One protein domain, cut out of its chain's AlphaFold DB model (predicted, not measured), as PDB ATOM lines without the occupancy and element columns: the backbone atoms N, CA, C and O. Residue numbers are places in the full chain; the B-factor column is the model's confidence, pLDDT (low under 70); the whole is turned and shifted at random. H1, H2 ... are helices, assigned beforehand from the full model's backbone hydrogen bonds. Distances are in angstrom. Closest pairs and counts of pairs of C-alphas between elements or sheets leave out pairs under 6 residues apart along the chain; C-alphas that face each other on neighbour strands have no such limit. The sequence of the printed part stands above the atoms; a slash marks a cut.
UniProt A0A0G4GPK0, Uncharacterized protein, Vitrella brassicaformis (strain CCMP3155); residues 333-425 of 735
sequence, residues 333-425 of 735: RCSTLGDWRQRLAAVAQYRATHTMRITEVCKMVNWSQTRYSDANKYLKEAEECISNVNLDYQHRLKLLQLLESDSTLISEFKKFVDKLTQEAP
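This is residues 333 to 425 of the 735 residues of an uncharacterized protein of Vitrella brassicaformis (strain CCMP3155) (UniProt A0A0G4GPK0). The long helix H3 runs through the middle of an elongated model and joins two ends: at one, its later part, H4 and H5 fold back and forth as a three-helix group; at the other, H1 and the short H2 make a looser pair. Residues 352 to 357 stick out there. The printed part has 93 residues with five named helices, H1 to H5 in order, and no named strand: all helix. It is only just compact, close to loose, with a radius of gyration of the C-alphas of 14.4 A, and spans 41 by 23 by 18 A.

Find C-alpha 337 at (-7.887, -29.300, -31.715); from there H1 runs 24.4 A to residue 353. H2 is residues 358 to 364, 9.9 A. H3, residues 369 to 387, covers 26.7 A. H4 is residues 393 to 404, 16.2 A. H5, residues 410 to 423, runs 19.8 A to C-alpha 423 at (6.756, -37.046, -47.146).

Start at the hub, H3. Its residues 378 to 385 touch H5, closest at C-alphas 382 and 417, 6.0 A, at a steep tilt of 48 degrees, the same way. H3 and H4 form a hairpin, closest at C-alphas 386 and 396, 6.0 A; H4 and H5 form another, at a shallow tilt of 25 degrees, closest at C-alphas 402 and 413, 6.6 A. Residues 369 to 372 of H3 touch H2, closest at C-alphas 369 and 362, 5.8 A. H1 touches H2 with residues 347 to 351, about perpendicular at 74 degrees, closest at C-alphas 347 and 361, 6.1 A. H1 and H5 are close but not clearly touching, C-alphas 337 and 410 being closest at 5.8 A. H2 is apart from H4 and H5. In H1 to H5, every O i to N i+4 pair is within hydrogen-bond range.

The C-alphas farthest apart, of Thr 355 and Gln 394, are 42.0 A apart. The printed part has no cut, the four links are tight, and no printed residue is under 70 in pLDDT.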
ATOM      1  N   ARG A 333     -13.849 -18.311 -33.509       75.88
ATOM      2  CA  ARG A 333     -13.233 -19.203 -34.493       75.88
ATOM      3  C   ARG A 333     -12.529 -20.319 -33.725       75.88
ATOM      4  O   ARG A 333     -11.663 -20.002 -32.921       75.88
ATOM      5  N   CYS A 334     -12.872 -21.579 -34.007       87.31
ATOM      6  CA  CYS A 334     -12.108 -22.729 -33.525       87.31
ATOM      7  C   CYS A 334     -10.623 -22.485 -33.818       87.31
ATOM      8  O   CYS A 334     -10.268 -22.276 -34.985       87.31
ATOM      9  N   SER A 335      -9.802 -22.464 -32.775       92.19
ATOM     10  CA  SER A 335      -8.366 -22.202 -32.831       92.19
ATOM     11  C   SER A 335      -7.554 -23.439 -32.455       92.19
ATOM     12  O   SER A 335      -6.468 -23.621 -33.015       92.19
ATOM     13  N   THR A 336      -8.091 -24.319 -31.601       96.88
ATOM     14  CA  THR A 336      -7.408 -25.540 -31.148       96.88
ATOM     15  C   THR A 336      -8.072 -26.841 -31.613       96.88
ATOM     16  O   THR A 336      -9.219 -26.864 -32.069       96.88
ATOM     17  N   LEU A 337      -7.347 -27.956 -31.484       96.31
ATOM     18  CA  LEU A 337      -7.887 -29.300 -31.715       96.31
ATOM     19  C   LEU A 337      -9.053 -29.647 -30.770       96.31
ATOM     20  O   LEU A 337     -10.009 -30.292 -31.207       96.31
ATOM     21  N   GLY A 338      -9.030 -29.156 -29.526       96.12
ATOM     22  CA  GLY A 338     -10.141 -29.286 -28.578       96.12
ATOM     23  C   GLY A 338     -11.435 -28.633 -29.078       96.12
ATOM     24  O   GLY A 338     -12.493 -29.267 -29.043       96.12
ATOM     25  N   ASP A 339     -11.363 -27.420 -29.646       95.25
ATOM     26  CA  ASP A 339     -12.531 -26.759 -30.258       95.25
ATOM     27  C   ASP A 339     -13.136 -27.610 -31.387       95.25
ATOM     28  O   ASP A 339     -14.358 -27.729 -31.518       95.25
ATOM     29  N   TRP A 340     -12.275 -28.192 -32.230       96.62
ATOM     30  CA  TRP A 340     -12.687 -29.081 -33.316       96.62
ATOM     31  C   TRP A 340     -13.369 -30.340 -32.785       96.62
ATOM     32  O   TRP A 340     -14.465 -30.665 -33.244       96.62
ATOM     33  N   ARG A 341     -12.778 -31.014 -31.793       95.88
ATOM     34  CA  ARG A 341     -13.370 -32.194 -31.144       95.88
ATOM     35  C   ARG A 341     -14.733 -31.897 -30.541       95.88
ATOM     36  O   ARG A 341     -15.682 -32.626 -30.818       95.88
ATOM     37  N   GLN A 342     -14.862 -30.809 -29.783       95.50
ATOM     38  CA  GLN A 342     -16.124 -30.446 -29.138       95.50
ATOM     39  C   GLN A 342     -17.228 -30.154 -30.168       95.50
ATOM     40  O   GLN A 342     -18.356 -30.630 -30.019       95.50
ATOM     41  N   ARG A 343     -16.915 -29.429 -31.255       95.50
ATOM     42  CA  ARG A 343     -17.883 -29.161 -32.336       95.50
ATOM     43  C   ARG A 343     -18.215 -30.430 -33.137       95.50
ATOM     44  O   ARG A 343     -19.372 -30.605 -33.514       95.50
ATOM     45  N   LEU A 344     -17.261 -31.341 -33.355       96.75
ATOM     46  CA  LEU A 344     -17.509 -32.641 -34.001       96.75
ATOM     47  C   LEU A 344     -18.395 -33.556 -33.146       96.75
ATOM     48  O   LEU A 344     -19.349 -34.124 -33.676       96.75
ATOM     49  N   ALA A 345     -18.129 -33.649 -31.842       96.12
ATOM     50  CA  ALA A 345     -18.941 -34.412 -30.896       96.12
ATOM     51  C   ALA A 345     -20.380 -33.876 -30.830       96.12
ATOM     52  O   ALA A 345     -21.329 -34.653 -30.929       96.12
ATOM     53  N   ALA A 346     -20.557 -32.549 -30.780       96.00
ATOM     54  CA  ALA A 346     -21.877 -31.927 -30.866       96.00
ATOM     55  C   ALA A 346     -22.588 -32.277 -32.188       96.00
ATOM     56  O   ALA A 346     -23.741 -32.708 -32.170       96.00
ATOM     57  N   VAL A 347     -21.909 -32.170 -33.340       96.44
ATOM     58  CA  VAL A 347     -22.485 -32.572 -34.640       96.44
ATOM     59  C   VAL A 347     -22.872 -34.059 -34.655       96.44
ATOM     60  O   VAL A 347     -23.931 -34.400 -35.183       96.44
ATOM     61  N   ALA A 348     -22.071 -34.947 -34.060       96.06
ATOM     62  CA  ALA A 348     -22.404 -36.367 -33.945       96.06
ATOM     63  C   ALA A 348     -23.649 -36.595 -33.066       96.06
ATOM     64  O   ALA A 348     -24.577 -37.282 -33.493       96.06
ATOM     65  N   GLN A 349     -23.723 -35.952 -31.896       96.50
ATOM     66  CA  GLN A 349     -24.869 -36.027 -30.983       96.50
ATOM     67  C   GLN A 349     -26.166 -35.525 -31.638       96.50
ATOM     68  O   GLN A 349     -27.208 -36.178 -31.537       96.50
ATOM     69  N   TYR A 350     -26.110 -34.408 -32.371       96.38
ATOM     70  CA  TYR A 350     -27.259 -33.901 -33.124       96.38
ATOM     71  C   TYR A 350     -27.683 -34.844 -34.261       96.38
ATOM     72  O   TYR A 350     -28.880 -34.987 -34.488       96.38
ATOM     73  N   ARG A 351     -26.754 -35.539 -34.939       95.75
ATOM     74  CA  ARG A 351     -27.098 -36.550 -35.967       95.75
ATOM     75  C   ARG A 351     -27.601 -37.878 -35.398       95.75
ATOM     76  O   ARG A 351     -28.344 -38.572 -36.082       95.75
ATOM     77  N   ALA A 352     -27.218 -38.232 -34.173       95.38
ATOM     78  CA  ALA A 352     -27.755 -39.399 -33.470       95.38
ATOM     79  C   ALA A 352     -29.186 -39.158 -32.950       95.38
ATOM     80  O   ALA A 352     -29.985 -40.086 -32.882       95.38
ATOM     81  N   THR A 353     -29.512 -37.909 -32.602       96.31
ATOM     82  CA  THR A 353     -30.837 -37.504 -32.097       96.31
ATOM     83  C   THR A 353     -31.802 -37.044 -33.193       96.31
ATOM     84  O   THR A 353     -33.009 -37.202 -33.035       96.31
ATOM     85  N   HIS A 354     -31.297 -36.505 -34.307       93.81
ATOM     86  CA  HIS A 354     -32.099 -35.971 -35.408       93.81
ATOM     87  C   HIS A 354     -31.607 -36.520 -36.753       93.81
ATOM     88  O   HIS A 354     -30.431 -36.403 -37.096       93.81
ATOM     89  N   THR A 355     -32.525 -37.015 -37.587       94.38
ATOM     90  CA  THR A 355     -32.264 -37.523 -38.952       94.38
ATOM     91  C   THR A 355     -31.991 -36.411 -39.986       94.38
ATOM     92  O   THR A 355     -32.321 -36.525 -41.165       94.38
ATOM     93  N   MET A 356     -31.374 -35.315 -39.542       94.62
ATOM     94  CA  MET A 356     -31.106 -34.108 -40.320       94.62
ATOM     95  C   MET A 356     -29.894 -34.246 -41.251       94.62
ATOM     96  O   MET A 356     -28.943 -35.011 -41.017       94.62
ATOM     97  N   ARG A 357     -29.896 -33.444 -42.318       95.94
ATOM     98  CA  ARG A 357     -28.756 -33.319 -43.230       95.94
ATOM     99  C   ARG A 357     -27.602 -32.638 -42.500       95.94
ATOM    100  O   ARG A 357     -27.798 -31.785 -41.635       95.94
ATOM    101  N   ILE A 358     -26.369 -32.968 -42.885       95.06
ATOM    102  CA  ILE A 358     -25.171 -32.398 -42.246       95.06
ATOM    103  C   ILE A 358     -25.155 -30.860 -42.302       95.06
ATOM    104  O   ILE A 358     -24.727 -30.212 -41.356       95.06
ATOM    105  N   THR A 359     -25.718 -30.276 -43.362       95.81
ATOM    106  CA  THR A 359     -25.937 -28.833 -43.549       95.81
ATOM    107  C   THR A 359     -26.834 -28.187 -42.496       95.81
ATOM    108  O   THR A 359     -26.606 -27.034 -42.141       95.81
ATOM    109  N   GLU A 360     -27.857 -28.891 -42.006       96.62
ATOM    110  CA  GLU A 360     -28.753 -28.400 -40.951       96.62
ATOM    111  C   GLU A 360     -28.074 -28.506 -39.584       96.62
ATOM    112  O   GLU A 360     -28.037 -27.534 -38.832       96.62
ATOM    113  N   VAL A 361     -27.431 -29.643 -39.301       96.38
ATOM    114  CA  VAL A 361     -26.712 -29.850 -38.036       96.38
ATOM    115  C   VAL A 361     -25.526 -28.890 -37.880       96.38
ATOM    116  O   VAL A 361     -25.331 -28.320 -36.809       96.38
ATOM    117  N   CYS A 362     -24.782 -28.623 -38.957       95.44
ATOM    118  CA  CYS A 362     -23.749 -27.586 -38.984       95.44
ATOM    119  C   CYS A 362     -24.297 -26.196 -38.602       95.44
ATOM    120  O   CYS A 362     -23.642 -25.472 -37.852       95.44
ATOM    121  N   LYS A 363     -25.512 -25.832 -39.047       94.44
ATOM    122  CA  LYS A 363     -26.163 -24.575 -38.633       94.44
ATOM    123  C   LYS A 363     -26.512 -24.583 -37.142       94.44
ATOM    124  O   LYS A 363     -26.183 -23.617 -36.464       94.44
ATOM    125  N   MET A 364     -27.096 -25.668 -36.621       93.25
ATOM    126  CA  MET A 364     -27.434 -25.787 -35.189       93.25
ATOM    127  C   MET A 364     -26.200 -25.694 -34.276       93.25
ATOM    128  O   MET A 364     -26.257 -25.084 -33.216       93.25
ATOM    129  N   VAL A 365     -25.059 -26.241 -34.707       93.62
ATOM    130  CA  VAL A 365     -23.781 -26.176 -33.968       93.62
ATOM    131  C   VAL A 365     -23.017 -24.858 -34.236       93.62
ATOM    132  O   VAL A 365     -21.882 -24.699 -33.787       93.62
ATOM    133  N   ASN A 366     -23.621 -23.899 -34.955       92.56
ATOM    134  CA  ASN A 366     -23.020 -22.640 -35.424       92.56
ATOM    135  C   ASN A 366     -21.596 -22.840 -35.987       92.56
ATOM    136  O   ASN A 366     -20.612 -22.249 -35.532       92.56
ATOM    137  N   TRP A 367     -21.470 -23.770 -36.938       93.81
ATOM    138  CA  TRP A 367     -20.191 -24.181 -37.510       93.81
ATOM    139  C   TRP A 367     -20.332 -24.442 -39.011       93.81
ATOM    140  O   TRP A 367     -21.183 -25.215 -39.442       93.81
ATOM    141  N   SER A 368     -19.518 -23.791 -39.846       94.19
ATOM    142  CA  SER A 368     -19.680 -23.902 -41.300       94.19
ATOM    143  C   SER A 368     -19.370 -25.316 -41.807       94.19
ATOM    144  O   SER A 368     -18.404 -25.948 -41.377       94.19
ATOM    145  N   GLN A 369     -20.153 -25.794 -42.780       95.06
ATOM    146  CA  GLN A 369     -19.961 -27.113 -43.401       95.06
ATOM    147  C   GLN A 369     -18.532 -27.295 -43.936       95.06
ATOM    148  O   GLN A 369     -17.964 -28.379 -43.823       95.06
ATOM    149  N   THR A 370     -17.921 -26.225 -44.458       95.31
ATOM    150  CA  THR A 370     -16.519 -26.222 -44.890       95.31
ATOM    151  C   THR A 370     -15.574 -26.560 -43.741       95.31
ATOM    152  O   THR A 370     -14.720 -27.415 -43.926       95.31
ATOM    153  N   ARG A 371     -15.746 -25.964 -42.547       94.69
ATOM    154  CA  ARG A 371     -14.927 -26.273 -41.357       94.69
ATOM    155  C   ARG A 371     -15.185 -27.679 -40.818       94.69
ATOM    156  O   ARG A 371     -14.233 -28.337 -40.420       94.69
ATOM    157  N   TYR A 372     -16.428 -28.162 -40.857       96.06
ATOM    158  CA  TYR A 372     -16.736 -29.557 -40.520       96.06
ATOM    159  C   TYR A 372     -16.013 -30.534 -41.462       96.06
ATOM    160  O   TYR A 372     -15.352 -31.461 -40.999       96.06
ATOM    161  N   SER A 373     -16.096 -30.314 -42.778       96.31
ATOM    162  CA  SER A 373     -15.445 -31.163 -43.790       96.31
ATOM    163  C   SER A 373     -13.915 -31.123 -43.680       96.31
ATOM    164  O   SER A 373     -13.255 -32.156 -43.717       96.31
ATOM    165  N   ASP A 374     -13.362 -29.930 -43.465       96.31
ATOM    166  CA  ASP A 374     -11.943 -29.654 -43.229       96.31
ATOM    167  C   ASP A 374     -11.423 -30.364 -41.964       96.31
ATOM    168  O   ASP A 374     -10.432 -31.085 -42.036       96.31
ATOM    169  N   ALA A 375     -12.134 -30.276 -40.835       97.00
ATOM    170  CA  ALA A 375     -11.777 -30.995 -39.610       97.00
ATOM    171  C   ALA A 375     -11.827 -32.525 -39.785       97.00
ATOM    172  O   ALA A 375     -10.886 -33.219 -39.403       97.00
ATOM    173  N   ASN A 376     -12.881 -33.055 -40.422       96.31
ATOM    174  CA  ASN A 376     -12.984 -34.490 -40.722       96.31
ATOM    175  C   ASN A 376     -11.882 -34.968 -41.677       96.31
ATOM    176  O   ASN A 376     -11.412 -36.092 -41.526       96.31
ATOM    177  N   LYS A 377     -11.474 -34.142 -42.651       96.06
ATOM    178  CA  LYS A 377     -10.355 -34.443 -43.553       96.06
ATOM    179  C   LYS A 377      -9.060 -34.591 -42.754       96.06
ATOM    180  O   LYS A 377      -8.485 -35.671 -42.754       96.06
ATOM    181  N   TYR A 378      -8.630 -33.545 -42.047       97.56
ATOM    182  CA  TYR A 378      -7.319 -33.548 -41.385       97.56
ATOM    183  C   TYR A 378      -7.207 -34.562 -40.239       97.56
ATOM    184  O   TYR A 378      -6.125 -35.101 -40.024       97.56
ATOM    185  N   LEU A 379      -8.299 -34.861 -39.523       96.62
ATOM    186  CA  LEU A 379      -8.296 -35.930 -38.516       96.62
ATOM    187  C   LEU A 379      -8.137 -37.315 -39.161       96.62
ATOM    188  O   LEU A 379      -7.275 -38.075 -38.735       96.62
ATOM    189  N   LYS A 380      -8.863 -37.607 -40.248       95.31
ATOM    190  CA  LYS A 380      -8.710 -38.877 -40.979       95.31
ATOM    191  C   LYS A 380      -7.354 -39.021 -41.657       95.31
ATOM    192  O   LYS A 380      -6.790 -40.104 -41.665       95.31
ATOM    193  N   GLU A 381      -6.797 -37.939 -42.190       95.38
ATOM    194  CA  GLU A 381      -5.444 -37.954 -42.756       95.38
ATOM    195  C   GLU A 381      -4.378 -38.184 -41.674       95.38
ATOM    196  O   GLU A 381      -3.374 -38.844 -41.941       95.38
ATOM    197  N   ALA A 382      -4.606 -37.716 -40.440       96.38
ATOM    198  CA  ALA A 382      -3.763 -38.051 -39.297       96.38
ATOM    199  C   ALA A 382      -3.922 -39.520 -38.860       96.38
ATOM    200  O   ALA A 382      -2.919 -40.186 -38.610       96.38
ATOM    201  N   GLU A 383      -5.149 -40.050 -38.820       95.50
ATOM    202  CA  GLU A 383      -5.433 -41.471 -38.560       95.50
ATOM    203  C   GLU A 383      -4.772 -42.379 -39.617       95.50
ATOM    204  O   GLU A 383      -4.061 -43.321 -39.258       95.50
ATOM    205  N   GLU A 384      -4.904 -42.053 -40.910       93.38
ATOM    206  CA  GLU A 384      -4.205 -42.730 -42.014       93.38
ATOM    207  C   GLU A 384      -2.679 -42.688 -41.811       93.38
ATOM    208  O   GLU A 384      -2.024 -43.731 -41.885       93.38
ATOM    209  N   CYS A 385      -2.104 -41.525 -41.473       94.12
ATOM    210  CA  CYS A 385      -0.671 -41.405 -41.179       94.12
ATOM    211  C   CYS A 385      -0.239 -42.266 -39.976       94.12
ATOM    212  O   CYS A 385       0.801 -42.916 -40.044       94.12
ATOM    213  N   ILE A 386      -1.031 -42.325 -38.899       95.12
ATOM    214  CA  ILE A 386      -0.750 -43.173 -37.723       95.12
ATOM    215  C   ILE A 386      -0.876 -44.665 -38.057       95.12
ATOM    216  O   ILE A 386      -0.162 -45.477 -37.460       95.12
ATOM    217  N   SER A 387      -1.743 -45.038 -39.001       93.00
ATOM    218  CA  SER A 387      -1.901 -46.424 -39.468       93.00
ATOM    219  C   SER A 387      -0.775 -46.894 -40.405       93.00
ATOM    220  O   SER A 387      -0.508 -48.093 -40.492       93.00
ATOM    221  N   ASN A 388      -0.086 -45.969 -41.084       91.00
ATOM    222  CA  ASN A 388       0.987 -46.298 -42.018       91.00
ATOM    223  C   ASN A 388       2.243 -46.773 -41.267       91.00
ATOM    224  O   ASN A 388       2.973 -45.982 -40.673       91.00
ATOM    225  N   VAL A 389       2.523 -48.077 -41.348       84.25
ATOM    226  CA  VAL A 389       3.677 -48.737 -40.704       84.25
ATOM    227  C   VAL A 389       5.026 -48.181 -41.187       84.25
ATOM    228  O   VAL A 389       6.018 -48.279 -40.475       84.25
ATOM    229  N   ASN A 390       5.067 -47.557 -42.369       91.00
ATOM    230  CA  ASN A 390       6.272 -46.961 -42.951       91.00
ATOM    231  C   ASN A 390       6.493 -45.492 -42.525       91.00
ATOM    232  O   ASN A 390       7.425 -44.855 -43.016       91.00
ATOM    233  N   LEU A 391       5.629 -44.918 -41.675       92.44
ATOM    234  CA  LEU A 391       5.852 -43.586 -41.113       92.44
ATOM    235  C   LEU A 391       6.956 -43.648 -40.049       92.44
ATOM    236  O   LEU A 391       6.906 -44.484 -39.149       92.44
ATOM    237  N   ASP A 392       7.913 -42.720 -40.123       95.38
ATOM    238  CA  ASP A 392       8.965 -42.576 -39.113       95.38
ATOM    239  C   ASP A 392       8.396 -42.490 -37.682       95.38
ATOM    240  O   ASP A 392       7.386 -41.829 -37.419       95.38
ATOM    241  N   TYR A 393       9.077 -43.142 -36.738       94.56
ATOM    242  CA  TYR A 393       8.619 -43.272 -35.358       94.56
ATOM    243  C   TYR A 393       8.542 -41.925 -34.623       94.56
ATOM    244  O   TYR A 393       7.585 -41.695 -33.881       94.56
ATOM    245  N   GLN A 394       9.480 -41.000 -34.862       96.50
ATOM    246  CA  GLN A 394       9.449 -39.663 -34.254       96.50
ATOM    247  C   GLN A 394       8.311 -38.822 -34.843       96.50
ATOM    248  O   GLN A 394       7.595 -38.136 -34.109       96.50
ATOM    249  N   HIS A 395       8.078 -38.917 -36.155       96.38
ATOM    250  CA  HIS A 395       6.913 -38.309 -36.799       96.38
ATOM    251  C   HIS A 395       5.584 -38.879 -36.270       96.38
ATOM    252  O   HIS A 395       4.661 -38.105 -35.998       96.38
ATOM    253  N   ARG A 396       5.491 -40.199 -36.057       96.12
ATOM    254  CA  ARG A 396       4.303 -40.870 -35.502       96.12
ATOM    255  C   ARG A 396       4.035 -40.458 -34.050       96.12
ATOM    256  O   ARG A 396       2.911 -40.069 -33.739       96.12
ATOM    257  N   LEU A 397       5.058 -40.461 -33.188       97.06
ATOM    258  CA  LEU A 397       4.956 -39.972 -31.805       97.06
ATOM    259  C   LEU A 397       4.538 -38.499 -31.749       97.06
ATOM    260  O   LEU A 397       3.635 -38.144 -30.994       97.06
ATOM    261  N   LYS A 398       5.144 -37.638 -32.573       97.38
ATOM    262  CA  LYS A 398       4.801 -36.211 -32.610       97.38
ATOM    263  C   LYS A 398       3.367 -35.968 -33.087       97.38
ATOM    264  O   LYS A 398       2.704 -35.073 -32.568       97.38
ATOM    265  N   LEU A 399       2.865 -36.760 -34.037       97.50
ATOM    266  CA  LEU A 399       1.472 -36.671 -34.476       97.50
ATOM    267  C   LEU A 399       0.503 -37.105 -33.363       97.50
ATOM    268  O   LEU A 399      -0.496 -36.425 -33.135       97.50
ATOM    269  N   LEU A 400       0.831 -38.174 -32.630       97.38
ATOM    270  CA  LEU A 400       0.074 -38.608 -31.452       97.38
ATOM    271  C   LEU A 400       0.070 -37.539 -30.349       97.38
ATOM    272  O   LEU A 400      -0.997 -37.219 -29.840       97.38
ATOM    273  N   GLN A 401       1.211 -36.913 -30.045       97.38
ATOM    274  CA  GLN A 401       1.311 -35.840 -29.045       97.38
ATOM    275  C   GLN A 401       0.489 -34.595 -29.426       97.38
ATOM    276  O   GLN A 401      -0.195 -34.009 -28.583       97.38
ATOM    277  N   LEU A 402       0.524 -34.195 -30.705       96.69
ATOM    278  CA  LEU A 402      -0.291 -33.089 -31.223       96.69
ATOM    279  C   LEU A 402      -1.791 -33.401 -31.135       96.69
ATOM    280  O   LEU A 402      -2.572 -32.495 -30.845       96.69
ATOM    281  N   LEU A 403      -2.184 -34.660 -31.354       96.69
ATOM    282  CA  LEU A 403      -3.556 -35.117 -31.151       96.69
ATOM    283  C   LEU A 403      -3.923 -35.211 -29.666       96.69
ATOM    284  O   LEU A 403      -5.047 -34.874 -29.321       96.69
ATOM    285  N   GLU A 404      -3.050 -35.662 -28.773       96.62
ATOM    286  CA  GLU A 404      -3.369 -35.789 -27.343       96.62
ATOM    287  C   GLU A 404      -3.650 -34.417 -26.702       96.62
ATOM    288  O   GLU A 404      -4.587 -34.273 -25.917       96.62
ATOM    289  N   SER A 405      -2.906 -33.380 -27.096       96.75
ATOM    290  CA  SER A 405      -3.094 -32.021 -26.580       96.75
ATOM    291  C   SER A 405      -4.273 -31.277 -27.232       96.75
ATOM    292  O   SER A 405      -4.191 -30.784 -28.358       96.75
ATOM    293  N   ASP A 406      -5.354 -31.077 -26.473       95.75
ATOM    294  CA  ASP A 406      -6.502 -30.248 -26.888       95.75
ATOM    295  C   ASP A 406      -6.161 -28.754 -27.071       95.75
ATOM    296  O   ASP A 406      -6.933 -28.023 -27.700       95.75
ATOM    297  N   SER A 407      -5.014 -28.285 -26.560       96.00
ATOM    298  CA  SER A 407      -4.521 -26.915 -26.769       96.00
ATOM    299  C   SER A 407      -3.752 -26.721 -28.081       96.00
ATOM    300  O   SER A 407      -3.494 -25.577 -28.452       96.00
ATOM    301  N   THR A 408      -3.399 -27.799 -28.795       96.38
ATOM    302  CA  THR A 408      -2.680 -27.734 -30.079       96.38
ATOM    303  C   THR A 408      -3.408 -26.839 -31.079       96.38
ATOM    304  O   THR A 408      -4.593 -27.044 -31.357       96.38
ATOM    305  N   LEU A 409      -2.693 -25.879 -31.671       97.19
ATOM    306  CA  LEU A 409      -3.250 -24.976 -32.674       97.19
ATOM    307  C   LEU A 409      -3.565 -25.724 -33.977       97.19
ATOM    308  O   LEU A 409      -2.721 -26.430 -34.534       97.19
ATOM    309  N   ILE A 410      -4.762 -25.498 -34.527       97.00
ATOM    310  CA  ILE A 410      -5.212 -26.117 -35.789       97.00
ATOM    311  C   ILE A 410      -4.233 -25.823 -36.935       97.00
ATOM    312  O   ILE A 410      -3.992 -26.674 -37.789       97.00
ATOM    313  N   SER A 411      -3.648 -24.623 -36.965       96.44
ATOM    314  CA  SER A 411      -2.663 -24.209 -37.970       96.44
ATOM    315  C   SER A 411      -1.363 -25.017 -37.917       96.44
ATOM    316  O   SER A 411      -0.737 -25.213 -38.957       96.44
ATOM    317  N   GLU A 412      -0.953 -25.488 -36.741       96.94
ATOM    318  CA  GLU A 412       0.255 -26.295 -36.545       96.94
ATOM    319  C   GLU A 412      -0.024 -27.766 -36.842       96.94
ATOM    320  O   GLU A 412       0.717 -28.386 -37.606       96.94
ATOM    321  N   PHE A 413      -1.149 -28.287 -36.336       98.12
ATOM    322  CA  PHE A 413      -1.633 -29.632 -36.650       98.12
ATOM    323  C   PHE A 413      -1.771 -29.843 -38.165       98.12
ATOM    324  O   PHE A 413      -1.192 -30.787 -38.703       98.12
ATOM    325  N   LYS A 414      -2.442 -28.923 -38.877       97.62
ATOM    326  CA  LYS A 414      -2.563 -28.974 -40.344       97.62
ATOM    327  C   LYS A 414      -1.211 -28.995 -41.040       97.62
ATOM    328  O   LYS A 414      -0.955 -29.919 -41.797       97.62
ATOM    329  N   LYS A 415      -0.325 -28.034 -40.739       97.88
ATOM    330  CA  LYS A 415       1.026 -27.978 -41.328       97.88
ATOM    331  C   LYS A 415       1.801 -29.279 -41.117       97.88
ATOM    332  O   LYS A 415       2.564 -29.672 -41.996       97.88
ATOM    333  N   PHE A 416       1.620 -29.941 -39.974       97.81
ATOM    334  CA  PHE A 416       2.276 -31.214 -39.700       97.81
ATOM    335  C   PHE A 416       1.654 -32.370 -40.502       97.81
ATOM    336  O   PHE A 416       2.392 -33.099 -41.154       97.81
ATOM    337  N   VAL A 417       0.324 -32.493 -40.560       97.69
ATOM    338  CA  VAL A 417      -0.360 -33.509 -41.390       97.69
ATOM    339  C   VAL A 417      -0.103 -33.290 -42.890       97.69
ATOM    340  O   VAL A 417       0.193 -34.245 -43.607       97.69
ATOM    341  N   ASP A 418      -0.116 -32.044 -43.368       96.88
ATOM    342  CA  ASP A 418       0.260 -31.681 -44.740       96.88
ATOM    343  C   ASP A 418       1.721 -32.059 -45.041       96.88
ATOM    344  O   ASP A 418       2.010 -32.530 -46.141       96.88
ATOM    345  N   LYS A 419       2.649 -31.894 -44.084       96.88
ATOM    346  CA  LYS A 419       4.046 -32.347 -44.227       96.88
ATOM    347  C   LYS A 419       4.120 -33.870 -44.324       96.88
ATOM    348  O   LYS A 419       4.705 -34.384 -45.273       96.88
ATOM    349  N   LEU A 420       3.505 -34.594 -43.387       95.81
ATOM    350  CA  LEU A 420       3.579 -36.059 -43.351       95.81
ATOM    351  C   LEU A 420       2.905 -36.710 -44.566       95.81
ATOM    352  O   LEU A 420       3.440 -37.670 -45.106       95.81
ATOM    353  N   THR A 421       1.791 -36.166 -45.063       93.25
ATOM    354  CA  THR A 421       1.132 -36.665 -46.288       93.25
ATOM    355  C   THR A 421       1.913 -36.366 -47.576       93.25
ATOM    356  O   THR A 421       1.716 -37.061 -48.575       93.25
ATOM    357  N   GLN A 422       2.821 -35.381 -47.562       92.88
ATOM    358  CA  GLN A 422       3.770 -35.110 -48.653       92.88
ATOM    359  C   GLN A 422       5.027 -35.988 -48.571       92.88
ATOM    360  O   GLN A 422       5.484 -36.481 -49.601       92.88
ATOM    361  N   GLU A 423       5.572 -36.203 -47.370       90.69
ATOM    362  CA  GLU A 423       6.756 -37.046 -47.146       90.69
ATOM    363  C   GLU A 423       6.447 -38.548 -47.242       90.69
ATOM    364  O   GLU A 423       7.308 -39.328 -47.649       90.69
ATOM    365  N   ALA A 424       5.225 -38.972 -46.901       84.50
ATOM    366  CA  ALA A 424       4.840 -40.376 -46.940       84.50
ATOM    367  C   ALA A 424       4.861 -40.928 -48.383       84.50
ATOM    368  O   ALA A 424       4.103 -40.445 -49.245       84.50
ATOM    369  N   PRO A 425       5.641 -41.994 -48.663       78.62
ATOM    370  CA  PRO A 425       5.583 -42.669 -49.953       78.62
ATOM    371  C   PRO A 425       4.167 -43.223 -50.205       78.62
ATOM    372  O   PRO A 425       3.408 -43.455 -49.258       78.62
TER     373      PRO A 425